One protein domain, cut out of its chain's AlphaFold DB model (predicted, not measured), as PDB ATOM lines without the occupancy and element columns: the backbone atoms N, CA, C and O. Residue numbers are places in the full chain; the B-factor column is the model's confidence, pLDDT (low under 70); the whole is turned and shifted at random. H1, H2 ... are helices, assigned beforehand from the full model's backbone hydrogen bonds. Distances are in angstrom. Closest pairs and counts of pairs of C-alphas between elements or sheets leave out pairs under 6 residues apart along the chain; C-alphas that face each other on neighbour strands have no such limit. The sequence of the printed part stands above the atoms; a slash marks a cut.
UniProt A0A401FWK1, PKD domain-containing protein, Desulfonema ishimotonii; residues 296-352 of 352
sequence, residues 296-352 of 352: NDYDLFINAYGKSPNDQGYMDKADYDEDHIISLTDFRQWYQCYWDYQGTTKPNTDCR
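Overview. This is residues 296 to 352 of the 352 residues of the protein "PKD domain-containing protein" of Desulfonema ishimotonii (UniProt A0A401FWK1). Two helices, H1 and the longer H2, meet near their beginnings in a loose L, and a long looped link folds back from the end of H1 to the start of H2. H2 makes much of the length, and residues 343 to 352 beyond it fold back beside its last part. The 57 printed residues hold H1, then H2, and no named strand; the class is all helix, though 25 residues are in named elements, under half. The whole is compact, radius of gyration of the C-alphas 11.6 A, yet elongated, spanning 35 by 23 by 18 A.

Along the chain. H1, residues 296 to 305, starts at C-alpha (111.607, 96.425, 133.175) and is 14.2 A long. H2, residues 328 to 342, is 21.4 A long and ends at C-alpha (101.840, 114.379, 120.344).

Arrangement. H1 and H2 only just touch, with 3 pairs of C-alphas within 8 A, H2 with residues 328 to 331 alone. The closest C-alphas, of Tyr 298 and Leu 328, are 6.1 A apart. Their lines are about perpendicular, at 73 degrees. In H1 and H2 every O i to N i+4 pair is within hydrogen-bond range.

Size, cuts and confidence. The C-alphas farthest apart, of Asn 310 and Thr 345, are 35.7 A apart. The printed part has no cut; the link from H1 to H2, 22 residues, is long. The pLDDT is under 70 at residue 335 and residues 338 to 352.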
ATOM      1  N   ASN A 296     112.587  97.340 133.750       79.88
ATOM      2  CA  ASN A 296     111.607  96.425 133.175       79.88
ATOM      3  C   ASN A 296     110.884  97.077 131.989       79.88
ATOM      4  O   ASN A 296     110.721  96.438 130.946       79.88
ATOM      5  N   ASP A 297     110.571  98.370 132.072       81.50
ATOM      6  CA  ASP A 297     110.017  99.138 130.951       81.50
ATOM      7  C   ASP A 297     111.005  99.294 129.803       81.50
ATOM      8  O   ASP A 297     110.675  99.093 128.630       81.50
ATOM      9  N   TYR A 298     112.254  99.621 130.133       84.12
ATOM     10  CA  TYR A 298     113.324  99.676 129.145       84.12
ATOM     11  C   TYR A 298     113.544  98.310 128.489       84.12
ATOM     12  O   TYR A 298     113.707  98.236 127.269       84.12
ATOM     13  N   ASP A 299     113.472  97.224 129.256       87.06
ATOM     14  CA  ASP A 299     113.558  95.868 128.734       87.06
ATOM     15  C   ASP A 299     112.378  95.557 127.800       87.06
ATOM     16  O   ASP A 299     112.579  94.986 126.724       87.06
ATOM     17  N   LEU A 300     111.149  95.969 128.129       84.12
ATOM     18  CA  LEU A 300     110.010  95.865 127.209       84.12
ATOM     19  C   LEU A 300     110.236  96.659 125.919       84.12
ATOM     20  O   LEU A 300     109.934  96.165 124.827       84.12
ATOM     21  N   PHE A 301     110.801  97.860 126.026       83.44
ATOM     22  CA  PHE A 301     111.096  98.715 124.886       83.44
ATOM     23  C   PHE A 301     112.155  98.104 123.958       83.44
ATOM     24  O   PHE A 301     111.902  97.930 122.763       83.44
ATOM     25  N   ILE A 302     113.314  97.702 124.481       87.31
ATOM     26  CA  ILE A 302     114.385  97.104 123.665       87.31
ATOM     27  C   ILE A 302     114.020  95.709 123.155       87.31
ATOM     28  O   ILE A 302     114.501  95.307 122.097       87.31
ATOM     29  N   ASN A 303     113.145  94.967 123.841       86.38
ATOM     30  CA  ASN A 303     112.618  93.706 123.313       86.38
ATOM     31  C   ASN A 303     111.708  93.933 122.097       86.38
ATOM     32  O   ASN A 303     111.656  93.086 121.204       86.38
ATOM     33  N   ALA A 304     110.996  95.062 122.045       84.50
ATOM     34  CA  ALA A 304     110.146  95.421 120.914       84.50
ATOM     35  C   ALA A 304     110.935  96.033 119.743       84.50
ATOM     36  O   ALA A 304     110.599  95.767 118.586       84.50
ATOM     37  N   TYR A 305     111.968  96.830 120.031       83.81
ATOM     38  CA  TYR A 305     112.648  97.664 119.035       83.81
ATOM     39  C   TYR A 305     114.144  97.388 118.863       83.81
ATOM     40  O   TYR A 305     114.765  98.019 118.026       83.81
ATOM     41  N   GLY A 306     114.746  96.440 119.575       88.31
ATOM     42  CA  GLY A 306     116.176  96.145 119.459       88.31
ATOM     43  C   GLY A 306     117.074  97.202 120.114       88.31
ATOM     44  O   GLY A 306     116.704  98.362 120.268       88.31
ATOM     45  N   LYS A 307     118.279  96.790 120.519       90.56
ATOM     46  CA  LYS A 307     119.211  97.632 121.285       90.56
ATOM     47  C   LYS A 307     120.286  98.282 120.411       90.56
ATOM     48  O   LYS A 307     120.790  99.346 120.748       90.56
ATOM     49  N   SER A 308     120.669  97.627 119.319       92.69
ATOM     50  CA  SER A 308     121.815  97.997 118.483       92.69
ATOM     51  C   SER A 308     121.532  97.802 116.984       92.69
ATOM     52  O   SER A 308     120.612  97.059 116.642       92.69
ATOM     53  N   PRO A 309     122.338  98.370 116.063       92.56
ATOM     54  CA  PRO A 309     122.064  98.361 114.617       92.56
ATOM     55  C   PRO A 309     121.835  96.999 113.950       92.56
ATOM     56  O   PRO A 309     121.263  96.934 112.862       92.56
ATOM     57  N   ASN A 310     122.301  95.906 114.559       91.31
ATOM     58  CA  ASN A 310     122.102  94.556 114.023       91.31
ATOM     59  C   ASN A 310     120.814  93.886 114.531       91.31
ATOM     60  O   ASN A 310     120.462  92.810 114.041       91.31
ATOM     61  N   ASP A 311     120.126  94.495 115.495       91.31
ATOM     62  CA  ASP A 311     118.894  93.971 116.064       91.31
ATOM     63  C   ASP A 311     117.695  94.302 115.170       91.31
ATOM     64  O   ASP A 311     117.578  95.378 114.575       91.31
ATOM     65  N   GLN A 312     116.767  93.352 115.067       88.31
ATOM     66  CA  GLN A 312     115.551  93.547 114.291       88.31
ATOM     67  C   GLN A 312     114.665  94.600 114.971       88.31
ATOM     68  O   GLN A 312     114.182  94.374 116.074       88.31
ATOM     69  N   GLY A 313     114.401  95.705 114.271       82.94
ATOM     70  CA  GLY A 313     113.557  96.797 114.766       82.94
ATOM     71  C   GLY A 313     114.327  98.029 115.235       82.94
ATOM     72  O   GLY A 313     113.667  99.029 115.513       82.94
ATOM     73  N   TYR A 314     115.671  97.975 115.261       88.50
ATOM     74  CA  TYR A 314     116.514  99.063 115.764       88.50
ATOM     75  C   TYR A 314     116.175 100.403 115.113       88.50
ATOM     76  O   TYR A 314     116.090 100.522 113.886       88.50
ATOM     77  N   MET A 315     115.995 101.412 115.962       85.00
ATOM     78  CA  MET A 315     115.654 102.770 115.571       85.00
ATOM     79  C   MET A 315     116.850 103.684 115.827       85.00
ATOM     80  O   MET A 315     117.018 104.180 116.928       85.00
ATOM     81  N   ASP A 316     117.638 103.953 114.788       85.56
ATOM     82  CA  ASP A 316     118.822 104.833 114.838       85.56
ATOM     83  C   ASP A 316     118.517 106.221 115.430       85.56
ATOM     84  O   ASP A 316     119.297 106.783 116.176       85.56
ATOM     85  N   LYS A 317     117.313 106.744 115.183       83.62
ATOM     86  CA  LYS A 317     116.859 108.020 115.757       83.62
ATOM     87  C   LYS A 317     116.580 107.988 117.262       83.62
ATOM     88  O   LYS A 317     116.346 109.039 117.848       83.62
ATOM     89  N   ALA A 318     116.454 106.799 117.841       80.12
ATOM     90  CA  ALA A 318     116.239 106.636 119.268       80.12
ATOM     91  C   ALA A 318     117.559 106.604 120.039       80.12
ATOM     92  O   ALA A 318     117.486 106.620 121.253       80.12
ATOM     93  N   ASP A 319     118.713 106.567 119.365       84.88
ATOM     94  CA  ASP A 319     120.059 106.704 119.929       84.88
ATOM     95  C   ASP A 319     120.468 108.187 119.868       84.88
ATOM     96  O   ASP A 319     120.742 108.727 118.794       84.88
ATOM     97  N   TYR A 320     120.393 108.883 121.003       80.88
ATOM     98  CA  TYR A 320     120.517 110.344 121.050       80.88
ATOM     99  C   TYR A 320     121.955 110.823 121.221       80.88
ATOM    100  O   TYR A 320     122.250 111.984 120.910       80.88
ATOM    101  N   ASP A 321     122.837 109.972 121.739       85.25
ATOM    102  CA  ASP A 321     124.254 110.281 121.901       85.25
ATOM    103  C   ASP A 321     125.142 109.704 120.783       85.25
ATOM    104  O   ASP A 321     126.347 109.984 120.759       85.25
ATOM    105  N   GLU A 322     124.526 109.037 119.801       88.50
ATOM    106  CA  GLU A 322     125.136 108.495 118.583       88.50
ATOM    107  C   GLU A 322     126.227 107.448 118.881       88.50
ATOM    108  O   GLU A 322     127.201 107.308 118.127       88.50
ATOM    109  N   ASP A 323     126.095 106.706 119.985       92.25
ATOM    110  CA  ASP A 323     127.050 105.672 120.399       92.25
ATOM    111  C   ASP A 323     126.734 104.266 119.837       92.25
ATOM    112  O   ASP A 323     127.513 103.317 120.014       92.25
ATOM    113  N   HIS A 324     125.645 104.158 119.070       90.31
ATOM    114  CA  HIS A 324     125.072 102.953 118.471       90.31
ATOM    115  C   HIS A 324     124.457 101.964 119.469       90.31
ATOM    116  O   HIS A 324     124.272 100.780 119.143       90.31
ATOM    117  N   ILE A 325     124.112 102.420 120.671       88.75
ATOM    118  CA  ILE A 325     123.448 101.641 121.709       88.75
ATOM    119  C   ILE A 325     122.271 102.446 122.256       88.75
ATOM    120  O   ILE A 325     122.442 103.415 122.971       88.75
ATOM    121  N   ILE A 326     121.048 101.955 122.048       86.94
ATOM    122  CA  ILE A 326     119.887 102.519 122.745       86.94
ATOM    123  C   ILE A 326     119.975 102.101 124.215       86.94
ATOM    124  O   ILE A 326     119.689 100.952 124.567       86.94
ATOM    125  N   SER A 327     120.420 103.014 125.072       85.50
ATOM    126  CA  SER A 327     120.492 102.830 126.517       85.50
ATOM    127  C   SER A 327     119.183 103.227 127.211       85.50
ATOM    128  O   SER A 327     118.254 103.759 126.605       85.50
ATOM    129  N   LEU A 328     119.102 103.005 128.526       78.50
ATOM    130  CA  LEU A 328     117.998 103.528 129.342       78.50
ATOM    131  C   LEU A 328     117.916 105.064 129.263       78.50
ATOM    132  O   LEU A 328     116.834 105.646 129.333       78.50
ATOM    133  N   THR A 329     119.065 105.724 129.102       78.19
ATOM    134  CA  THR A 329     119.152 107.176 128.934       78.19
ATOM    135  C   THR A 329     118.516 107.604 127.614       78.19
ATOM    136  O   THR A 329     117.739 108.557 127.595       78.19
ATOM    137  N   ASP A 330     118.784 106.866 126.541       81.44
ATOM    138  CA  ASP A 330     118.213 107.092 125.214       81.44
ATOM    139  C   ASP A 330     116.714 106.813 125.175       81.44
ATOM    140  O   ASP A 330     115.948 107.618 124.656       81.44
ATOM    141  N   PHE A 331     116.262 105.729 125.814       81.38
ATOM    142  CA  PHE A 331     114.840 105.410 125.960       81.38
ATOM    143  C   PHE A 331     114.058 106.554 126.619       81.38
ATOM    144  O   PHE A 331     113.013 106.968 126.109       81.38
ATOM    145  N   ARG A 332     114.593 107.118 127.709       76.06
ATOM    146  CA  ARG A 332     113.985 108.264 128.401       76.06
ATOM    147  C   ARG A 332     113.923 109.506 127.504       76.06
ATOM    148  O   ARG A 332     112.900 110.187 127.477       76.06
ATOM    149  N   GLN A 333     114.973 109.774 126.724       77.44
ATOM    150  CA  GLN A 333     115.014 110.904 125.784       77.44
ATOM    151  C   GLN A 333     114.067 110.721 124.588       77.44
ATOM    152  O   GLN A 333     113.336 111.645 124.223       77.44
ATOM    153  N   TRP A 334     114.021 109.517 124.014       76.69
ATOM    154  CA  TRP A 334     113.114 109.150 122.930       76.69
ATOM    155  C   TRP A 334     111.651 109.320 123.342       76.69
ATOM    156  O   TRP A 334     110.866 109.944 122.622       76.69
ATOM    157  N   TYR A 335     111.287 108.818 124.523       69.56
ATOM    158  CA  TYR A 335     109.915 108.889 125.016       69.56
ATOM    159  C   TYR A 335     109.474 110.342 125.260       69.56
ATOM    160  O   TYR A 335     108.359 110.730 124.895       69.56
ATOM    161  N   GLN A 336     110.375 111.177 125.790       70.19
ATOM    162  CA  GLN A 336     110.150 112.612 125.956       70.19
ATOM    163  C   GLN A 336     109.909 113.318 124.604       70.19
ATOM    164  O   GLN A 336     108.939 114.066 124.463       70.19
ATOM    165  N   CYS A 337     110.718 113.022 123.579       70.69
ATOM    166  CA  CYS A 337     110.556 113.571 122.223       70.69
ATOM    167  C   CYS A 337     109.215 113.151 121.588       70.69
ATOM    168  O   CYS A 337     108.500 113.978 121.015       70.69
ATOM    169  N   TYR A 338     108.836 111.873 121.707       68.31
ATOM    170  CA  TYR A 338     107.582 111.342 121.160       68.31
ATOM    171  C   TYR A 338     106.345 112.069 121.718       68.31
ATOM    172  O   TYR A 338     105.418 112.393 120.971       68.31
ATOM    173  N   TRP A 339     106.322 112.386 123.014       60.25
ATOM    174  CA  TRP A 339     105.201 113.118 123.610       60.25
ATOM    175  C   TRP A 339     105.186 114.606 123.272       60.25
ATOM    176  O   TRP A 339     104.104 115.151 123.031       60.25
ATOM    177  N   ASP A 340     106.348 115.252 123.153       63.00
ATOM    178  CA  ASP A 340     106.440 116.620 122.629       63.00
ATOM    179  C   ASP A 340     105.862 116.721 121.202       63.00
ATOM    180  O   ASP A 340     105.232 117.723 120.831       63.00
ATOM    181  N   TYR A 341     105.993 115.652 120.407       64.00
ATOM    182  CA  TYR A 341     105.334 115.522 119.108       64.00
ATOM    183  C   TYR A 341     103.806 115.368 119.215       64.00
ATOM    184  O   TYR A 341     103.082 116.006 118.449       64.00
ATOM    185  N   GLN A 342     103.290 114.580 120.164       62.72
ATOM    186  CA  GLN A 342     101.840 114.379 120.344       62.72
ATOM    187  C   GLN A 342     101.125 115.591 120.978       62.72
ATOM    188  O   GLN A 342      99.947 115.826 120.711       62.72
ATOM    189  N   GLY A 343     101.817 116.372 121.815       56.34
ATOM    190  CA  GLY A 343     101.226 117.420 122.657       56.34
ATOM    191  C   GLY A 343     101.192 118.841 122.076       56.34
ATOM    192  O   GLY A 343     100.732 119.756 122.763       56.34
ATOM    193  N   THR A 344     101.673 119.082 120.850       52.75
ATOM    194  CA  THR A 344     101.874 120.449 120.326       52.75
ATOM    195  C   THR A 344     101.138 120.739 119.010       52.75
ATOM    196  O   THR A 344     100.955 119.885 118.150       52.75
ATOM    197  N   THR A 345     100.731 122.003 118.807       48.53
ATOM    198  CA  THR A 345     100.119 122.489 117.546       48.53
ATOM    199  C   THR A 345     101.139 122.713 116.418       48.53
ATOM    200  O   THR A 345     100.758 123.036 115.290       48.53
ATOM    201  N   LYS A 346     102.433 122.523 116.710       51.22
ATOM    202  CA  LYS A 346     103.554 122.461 115.761       51.22
ATOM    203  C   LYS A 346     104.535 121.374 116.226       51.22
ATOM    204  O   LYS A 346     105.486 121.706 116.931       51.22
ATOM    205  N   PRO A 347     104.298 120.111 115.848       54.44
ATOM    206  CA  PRO A 347     105.122 118.995 116.288       54.44
ATOM    207  C   PRO A 347     106.565 119.142 115.808       54.44
ATOM    208  O   PRO A 347     106.792 119.523 114.655       54.44
ATOM    209  N   ASN A 348     107.533 118.791 116.657       57.44
ATOM    210  CA  ASN A 348     108.892 118.540 116.193       57.44
ATOM    211  C   ASN A 348     108.875 117.269 115.329       57.44
ATOM    212  O   ASN A 348     108.734 116.164 115.847       57.44
ATOM    213  N   THR A 349     108.973 117.416 114.007       59.00
ATOM    214  CA  THR A 349     108.874 116.293 113.061       59.00
ATOM    215  C   THR A 349     110.010 115.284 113.179       59.00
ATOM    216  O   THR A 349     109.876 114.183 112.652       59.00
ATOM    217  N   ASP A 350     111.099 115.641 113.860       59.91
ATOM    218  CA  ASP A 350     112.226 114.738 114.081       59.91
ATOM    219  C   ASP A 350     111.891 113.639 115.105       59.91
ATOM    220  O   ASP A 350     112.462 112.555 115.024       59.91
ATOM    221  N   CYS A 351     110.890 113.872 115.965       55.44
ATOM    222  CA  CYS A 351     110.380 112.933 116.973       55.44
ATOM    223  C   CYS A 351     109.315 111.934 116.452       55.44
ATOM    224  O   CYS A 351     108.736 111.191 117.244       55.44
ATOM    225  N   ARG A 352     108.988 111.962 115.151       54.88
ATOM    226  CA  ARG A 352     108.031 111.051 114.493       54.88
ATOM    227  C   ARG A 352     108.744 109.858 113.870       54.88
ATOM    228  O   ARG A 352     108.135 108.767 113.906       54.88
TER     229      ARG A 352